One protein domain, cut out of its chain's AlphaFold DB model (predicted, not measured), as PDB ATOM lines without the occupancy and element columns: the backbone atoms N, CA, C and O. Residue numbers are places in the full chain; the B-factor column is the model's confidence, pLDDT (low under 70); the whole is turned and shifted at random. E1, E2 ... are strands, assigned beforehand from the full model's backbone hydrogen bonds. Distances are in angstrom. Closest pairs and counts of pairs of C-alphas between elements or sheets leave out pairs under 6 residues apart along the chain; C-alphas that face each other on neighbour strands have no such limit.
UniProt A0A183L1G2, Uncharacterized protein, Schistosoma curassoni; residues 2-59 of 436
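This is residues 2 to 59 of the 436 residues of an uncharacterized protein of Schistosoma curassoni (UniProt A0A183L1G2). Two narrow two-stranded ribbons stand end to end in a long thin rod: E1 with E4, then the hairpin of E2 and E3, whose tip, residues 28 to 33, sticks out. Unnamed residues 47 to 59 lie at the opposite end. The printed part has 58 residues, under half in named elements: strands E1, E2, E3, E4 in chain order, all strand, both sheets antiparallel. It is extended, radius of gyration of the C-alphas 17.0 A, spanning 54 by 21 by 20 A.

E1, residues 11 to 18, and E4, residues 39 to 46, are antiparallel at 152 degrees, with N 15 and O 42 2.8 A apart. E4 bends by 53 degrees at residue 43. E3, residues 32 to 36, runs on into E4 at 42 degrees. E3 and E2, residues 25 to 29, form an antiparallel hairpin, with N 27 and O 34 2.9 A apart. E1 and E3 are apart.

E1 measures 21.8 A from C-alpha 11 at (189.524, 168.956, 176.305). E4 measures 20.1 A, ending at C-alpha 46 (186.699, 171.270, 179.932).

The farthest C-alphas, of Arg 31 and Pro 59, are 54.9 A apart. The printed part has no cut and no long link. Residues 2 to 4 and 22 have pLDDT under 70.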
ATOM      1  N   TYR A   2     194.837 152.728 186.312       43.81
ATOM      2  CA  TYR A   2     194.858 154.129 185.882       43.81
ATOM      3  C   TYR A   2     193.593 154.389 185.065       43.81
ATOM      4  O   TYR A   2     193.444 153.866 183.963       43.81
ATOM      5  N   ILE A   3     192.648 155.135 185.635       54.75
ATOM      6  CA  ILE A   3     191.458 155.590 184.919       54.75
ATOM      7  C   ILE A   3     191.920 156.713 183.992       54.75
ATOM      8  O   ILE A   3     192.194 157.827 184.436       54.75
ATOM      9  N   HIS A   4     192.050 156.409 182.705       65.19
ATOM     10  CA  HIS A   4     192.188 157.438 181.685       65.19
ATOM     11  C   HIS A   4     190.857 158.188 181.586       65.19
ATOM     12  O   HIS A   4     189.866 157.640 181.105       65.19
ATOM     13  N   LEU A   5     190.821 159.431 182.072       75.44
ATOM     14  CA  LEU A   5     189.669 160.306 181.877       75.44
ATOM     15  C   LEU A   5     189.592 160.694 180.395       75.44
ATOM     16  O   LEU A   5     190.476 161.380 179.878       75.44
ATOM     17  N   PHE A   6     188.545 160.231 179.715       84.81
ATOM     18  CA  PHE A   6     188.277 160.518 178.311       84.81
ATOM     19  C   PHE A   6     187.162 161.559 178.195       84.81
ATOM     20  O   PHE A   6     186.091 161.366 178.760       84.81
ATOM     21  N   CYS A   7     187.404 162.636 177.446       87.06
ATOM     22  CA  CYS A   7     186.440 163.711 177.205       87.06
ATOM     23  C   CYS A   7     185.986 163.650 175.734       87.06
ATOM     24  O   CYS A   7     186.668 164.227 174.889       87.06
ATOM     25  N   PRO A   8     184.883 162.959 175.379       85.62
ATOM     26  CA  PRO A   8     184.546 162.678 173.979       85.62
ATOM     27  C   PRO A   8     184.331 163.924 173.118       85.62
ATOM     28  O   PRO A   8     184.622 163.897 171.924       85.62
ATOM     29  N   ARG A   9     183.830 165.015 173.713       84.00
ATOM     30  CA  ARG A   9     183.651 166.310 173.032       84.00
ATOM     31  C   ARG A   9     184.355 167.475 173.724       84.00
ATOM     32  O   ARG A   9     184.170 168.612 173.320       84.00
ATOM     33  N   GLY A  10     185.167 167.205 174.745       84.25
ATOM     34  CA  GLY A  10     185.869 168.219 175.534       84.25
ATOM     35  C   GLY A  10     187.384 168.151 175.400       84.25
ATOM     36  O   GLY A  10     187.937 167.295 174.713       84.25
ATOM     37  N   ARG A  11     188.073 169.053 176.101       85.56
ATOM     38  CA  ARG A  11     189.524 168.956 176.305       85.56
ATOM     39  C   ARG A  11     189.814 168.472 177.714       85.56
ATOM     40  O   ARG A  11     189.237 168.971 178.673       85.56
ATOM     41  N   CYS A  12     190.722 167.511 177.837       85.50
ATOM     42  CA  CYS A  12     191.195 167.054 179.136       85.50
ATOM     43  C   CYS A  12     192.264 168.024 179.648       85.50
ATOM     44  O   CYS A  12     193.259 168.270 178.963       85.50
ATOM     45  N   HIS A  13     192.044 168.577 180.837       84.88
ATOM     46  CA  HIS A  13     192.980 169.451 181.527       84.88
ATOM     47  C   HIS A  13     193.355 168.856 182.882       84.88
ATOM     48  O   HIS A  13     192.553 168.193 183.537       84.88
ATOM     49  N   THR A  14     194.586 169.111 183.318       79.50
ATOM     50  CA  THR A  14     195.038 168.736 184.658       79.50
ATOM     51  C   THR A  14     194.715 169.867 185.624       79.50
ATOM     52  O   THR A  14     195.291 170.948 185.525       79.50
ATOM     53  N   LYS A  15     193.817 169.613 186.573       77.50
ATOM     54  CA  LYS A  15     193.528 170.502 187.695       77.50
ATOM     55  C   LYS A  15     194.531 170.263 188.819       77.50
ATOM     56  O   LYS A  15     194.739 169.118 189.231       77.50
ATOM     57  N   VAL A  16     195.130 171.344 189.312       82.12
ATOM     58  CA  VAL A  16     196.085 171.334 190.426       82.12
ATOM     59  C   VAL A  16     195.366 171.812 191.683       82.12
ATOM     60  O   VAL A  16     195.155 173.004 191.866       82.12
ATOM     61  N   SER A  17     194.993 170.890 192.564       77.44
ATOM     62  CA  SER A  17     194.348 171.225 193.835       77.44
ATOM     63  C   SER A  17     195.406 171.333 194.926       77.44
ATOM     64  O   SER A  17     196.004 170.324 195.299       77.44
ATOM     65  N   ILE A  18     195.655 172.541 195.428       81.44
ATOM     66  CA  ILE A  18     196.568 172.768 196.555       81.44
ATOM     67  C   ILE A  18     195.855 172.359 197.847       81.44
ATOM     68  O   ILE A  18     194.712 172.750 198.066       81.44
ATOM     69  N   ASP A  19     196.522 171.576 198.692       78.81
ATOM     70  CA  ASP A  19     196.051 171.242 200.036       78.81
ATOM     71  C   ASP A  19     196.550 172.317 201.018       78.81
ATOM     72  O   ASP A  19     197.736 172.316 201.365       78.81
ATOM     73  N   PRO A  20     195.689 173.257 201.458       71.69
ATOM     74  CA  PRO A  20     196.108 174.382 202.293       71.69
ATOM     75  C   PRO A  20     196.533 173.954 203.704       71.69
ATOM     76  O   PRO A  20     197.251 174.695 204.368       71.69
ATOM     77  N   ASN A  21     196.112 172.767 204.151       77.06
ATOM     78  CA  ASN A  21     196.430 172.227 205.472       77.06
ATOM     79  C   ASN A  21     197.504 171.126 205.403       77.06
ATOM     80  O   ASN A  21     197.899 170.571 206.431       77.06
ATOM     81  N   GLY A  22     197.969 170.791 204.199       69.94
ATOM     82  CA  GLY A  22     198.972 169.766 203.966       69.94
ATOM     83  C   GLY A  22     200.378 170.242 204.327       69.94
ATOM     84  O   GLY A  22     200.763 171.382 204.067       69.94
ATOM     85  N   LEU A  23     201.191 169.340 204.883       74.00
ATOM     86  CA  LEU A  23     202.624 169.583 205.073       74.00
ATOM     87  C   LEU A  23     203.289 169.876 203.717       74.00
ATOM     88  O   LEU A  23     203.076 169.137 202.753       74.00
ATOM     89  N   MET A  24     204.092 170.942 203.647       77.31
ATOM     90  CA  MET A  24     204.808 171.330 202.426       77.31
ATOM     91  C   MET A  24     205.786 170.233 201.991       77.31
ATOM     92  O   MET A  24     206.478 169.632 202.814       77.31
ATOM     93  N   ASN A  25     205.900 170.020 200.683       76.81
ATOM     94  CA  ASN A  25     206.951 169.185 200.122       76.81
ATOM     95  C   ASN A  25     208.272 169.952 200.215       76.81
ATOM     96  O   ASN A  25     208.400 171.020 199.614       76.81
ATOM     97  N   ARG A  26     209.247 169.411 200.950       75.56
ATOM     98  CA  ARG A  26     210.595 169.975 201.074       75.56
ATOM     99  C   ARG A  26     211.597 169.072 200.364       75.56
ATOM    100  O   ARG A  26     211.684 167.888 200.674       75.56
ATOM    101  N   ILE A  27     212.367 169.646 199.448       78.31
ATOM    102  CA  ILE A  27     213.501 168.990 198.795       78.31
ATOM    103  C   ILE A  27     214.751 169.784 199.162       78.31
ATOM    104  O   ILE A  27     214.805 170.996 198.950       78.31
ATOM    105  N   GLU A  28     215.743 169.108 199.735       80.25
ATOM    106  CA  GLU A  28     217.036 169.705 200.063       80.25
ATOM    107  C   GLU A  28     218.092 169.216 199.071       80.25
ATOM    108  O   GLU A  28     218.373 168.021 198.986       80.25
ATOM    109  N   VAL A  29     218.679 170.142 198.312       81.12
ATOM    110  CA  VAL A  29     219.794 169.863 197.397       81.12
ATOM    111  C   VAL A  29     220.905 170.863 197.684       81.12
ATOM    112  O   VAL A  29     220.674 172.067 197.652       81.12
ATOM    113  N   HIS A  30     222.112 170.378 197.984       79.00
ATOM    114  CA  HIS A  30     223.299 171.211 198.237       79.00
ATOM    115  C   HIS A  30     223.060 172.389 199.207       79.00
ATOM    116  O   HIS A  30     223.501 173.507 198.950       79.00
ATOM    117  N   ARG A  31     222.385 172.137 200.342       78.12
ATOM    118  CA  ARG A  31     222.028 173.141 201.371       78.12
ATOM    119  C   ARG A  31     221.027 174.213 200.917       78.12
ATOM    120  O   ARG A  31     220.844 175.211 201.610       78.12
ATOM    121  N   VAL A  32     220.355 174.009 199.786       75.56
ATOM    122  CA  VAL A  32     219.211 174.815 199.353       75.56
ATOM    123  C   VAL A  32     217.935 174.023 199.603       75.56
ATOM    124  O   VAL A  32     217.790 172.895 199.133       75.56
ATOM    125  N   ASN A  33     217.002 174.633 200.333       78.25
ATOM    126  CA  ASN A  33     215.673 174.081 200.571       78.25
ATOM    127  C   ASN A  33     214.700 174.645 199.541       78.25
ATOM    128  O   ASN A  33     214.386 175.833 199.575       78.25
ATOM    129  N   GLN A  34     214.188 173.793 198.661       79.62
ATOM    130  CA  GLN A  34     213.016 174.117 197.859       79.62
ATOM    131  C   GLN A  34     211.778 173.581 198.571       79.62
ATOM    132  O   GLN A  34     211.710 172.403 198.926       79.62
ATOM    133  N   VAL A  35     210.808 174.463 198.797       80.00
ATOM    134  CA  VAL A  35     209.515 174.132 199.398       80.00
ATOM    135  C   VAL A  35     208.410 174.412 198.396       80.00
ATOM    136  O   VAL A  35     208.377 175.474 197.778       80.00
ATOM    137  N   SER A  36     207.505 173.454 198.238       77.69
ATOM    138  CA  SER A  36     206.272 173.626 197.471       77.69
ATOM    139  C   SER A  36     205.073 173.214 198.325       77.69
ATOM    140  O   SER A  36     205.184 172.264 199.109       77.69
ATOM    141  N   PRO A  37     203.923 173.902 198.210       82.00
ATOM    142  CA  PRO A  37     202.681 173.427 198.806       82.00
ATOM    143  C   PRO A  37     202.381 172.007 198.329       82.00
ATOM    144  O   PRO A  37     202.685 171.655 197.186       82.00
ATOM    145  N   ARG A  38     201.768 171.181 199.177       81.62
ATOM    146  CA  ARG A  38     201.287 169.880 198.718       81.62
ATOM    147  C   ARG A  38     200.134 170.108 197.747       81.62
ATOM    148  O   ARG A  38     199.224 170.882 198.030       81.62
ATOM    149  N   PHE A  39     200.172 169.437 196.604       82.94
ATOM    150  CA  PHE A  39     199.116 169.528 195.605       82.94
ATOM    151  C   PHE A  39     198.734 168.146 195.086       82.94
ATOM    152  O   PHE A  39     199.538 167.212 195.089       82.94
ATOM    153  N   VAL A  40     197.492 168.028 194.633       82.38
ATOM    154  CA  VAL A  40     196.953 166.847 193.965       82.38
ATOM    155  C   VAL A  40     196.637 167.220 192.527       82.38
ATOM    156  O   VAL A  40     195.931 168.193 192.266       82.38
ATOM    157  N   LEU A  41     197.162 166.433 191.592       82.25
ATOM    158  CA  LEU A  41     196.825 166.542 190.180       82.25
ATOM    159  C   LEU A  41     195.612 165.657 189.899       82.25
ATOM    160  O   LEU A  41     195.654 164.454 190.148       82.25
ATOM    161  N   SER A  42     194.538 166.245 189.379       82.44
ATOM    162  CA  SER A  42     193.327 165.521 188.982       82.44
ATOM    163  C   SER A  42     192.958 165.866 187.539       82.44
ATOM    164  O   SER A  42     192.994 167.041 187.178       82.44
ATOM    165  N   PRO A  43     192.646 164.885 186.678       83.06
ATOM    166  CA  PRO A  43     192.174 165.180 185.333       83.06
ATOM    167  C   PRO A  43     190.726 165.681 185.399       83.06
ATOM    168  O   PRO A  43     189.918 165.142 186.157       83.06
ATOM    169  N   VAL A  44     190.389 166.697 184.608       82.88
ATOM    170  CA  VAL A  44     189.031 167.245 184.495       82.88
ATOM    171  C   VAL A  44     188.736 167.588 183.031       82.88
ATOM    172  O   VAL A  44     189.630 168.011 182.292       82.88
ATOM    173  N   CYS A  45     187.495 167.382 182.589       85.06
ATOM    174  CA  CYS A  45     187.073 167.718 181.234       85.06
ATOM    175  C   CYS A  45     186.550 169.152 181.148       85.06
ATOM    176  O   CYS A  45     185.505 169.473 181.703       85.06
ATOM    177  N   GLN A  46     187.225 169.982 180.356       84.06
ATOM    178  CA  GLN A  46     186.699 171.270 179.932       84.06
ATOM    179  C   GLN A  46     185.731 171.082 178.769       84.06
ATOM    180  O   GLN A  46     186.136 170.700 177.663       84.06
ATOM    181  N   CYS A  47     184.454 171.356 179.030       80.62
ATOM    182  CA  CYS A  47     183.400 171.210 178.037       80.62
ATOM    183  C   CYS A  47     183.370 172.386 177.064       80.62
ATOM    184  O   CYS A  47     183.564 173.532 177.477       80.62
ATOM    185  N   PRO A  48     183.156 172.120 175.763       77.44
ATOM    186  CA  PRO A  48     182.876 173.178 174.817       77.44
ATOM    187  C   PRO A  48     181.498 173.769 175.121       77.44
ATOM    188  O   PRO A  48     180.675 173.173 175.820       77.44
ATOM    189  N   ILE A  49     181.238 174.933 174.537       72.62
ATOM    190  CA  ILE A  49     179.908 175.532 174.555       72.62
ATOM    191  C   ILE A  49     178.860 174.539 174.043       72.62
ATOM    192  O   ILE A  49     179.146 173.698 173.188       72.62
ATOM    193  N   HIS A  50     177.656 174.646 174.590       80.56
ATOM    194  CA  HIS A  50     176.526 173.761 174.312       80.56
ATOM    195  C   HIS A  50     176.665 172.316 174.845       80.56
ATOM    196  O   HIS A  50     175.795 171.481 174.605       80.56
ATOM    197  N   PHE A  51     177.725 172.000 175.599       82.31
ATOM    198  CA  PHE A  51     177.914 170.703 176.253       82.31
ATOM    199  C   PHE A  51     178.179 170.848 177.750       82.31
ATOM    200  O   PHE A  51     178.822 171.789 178.204       82.31
ATOM    201  N   THR A  52     177.716 169.869 178.519       83.06
ATOM    202  CA  THR A  52     177.928 169.786 179.967       83.06
ATOM    203  C   THR A  52     178.222 168.347 180.416       83.06
ATOM    204  O   THR A  52     178.363 167.429 179.595       83.06
ATOM    205  N   GLY A  53     178.339 168.156 181.728       82.69
ATOM    206  CA  GLY A  53     178.623 166.886 182.389       82.69
ATOM    207  C   GLY A  53     180.117 166.612 182.573       82.69
ATOM    208  O   GLY A  53     180.962 167.179 181.891       82.69
ATOM    209  N   LEU A  54     180.444 165.674 183.469       83.56
ATOM    210  CA  LEU A  54     181.827 165.342 183.863       83.56
ATOM    211  C   LEU A  54     182.748 164.941 182.702       83.56
ATOM    212  O   LEU A  54     183.962 165.085 182.810       83.56
ATOM    213  N   LEU A  55     182.175 164.416 181.615       85.56
ATOM    214  CA  LEU A  55     182.898 163.998 180.411       85.56
ATOM    215  C   LEU A  55     182.551 164.848 179.179       85.56
ATOM    216  O   LEU A  55     183.070 164.583 178.102       85.56
ATOM    217  N   CYS A  56     181.694 165.866 179.310       86.94
ATOM    218  CA  CYS A  56     181.233 166.707 178.198       86.94
ATOM    219  C   CYS A  56     180.409 165.963 177.136       86.94
ATOM    220  O   CYS A  56     180.593 166.161 175.937       86.94
ATOM    221  N   ASN A  57     179.498 165.095 177.586       89.00
ATOM    222  CA  ASN A  57     178.670 164.254 176.713       89.00
ATOM    223  C   ASN A  57     177.206 164.681 176.635       89.00
ATOM    224  O   ASN A  57     176.490 164.204 175.757       89.00
ATOM    225  N   THR A  58     176.744 165.542 177.538       86.44
ATOM    226  CA  THR A  58     175.335 165.937 177.584       86.44
ATOM    227  C   THR A  58     175.148 167.268 176.857       86.44
ATOM    228  O   THR A  58     175.753 168.252 177.285       86.44
ATOM    229  N   PRO A  59     174.359 167.319 175.768       84.94
ATOM    230  CA  PRO A  59     174.055 168.566 175.074       84.94
ATOM    231  C   PRO A  59     173.159 169.455 175.944       84.94
ATOM    232  O   PRO A  59     172.297 168.947 176.661       84.94
TER     233      PRO A  59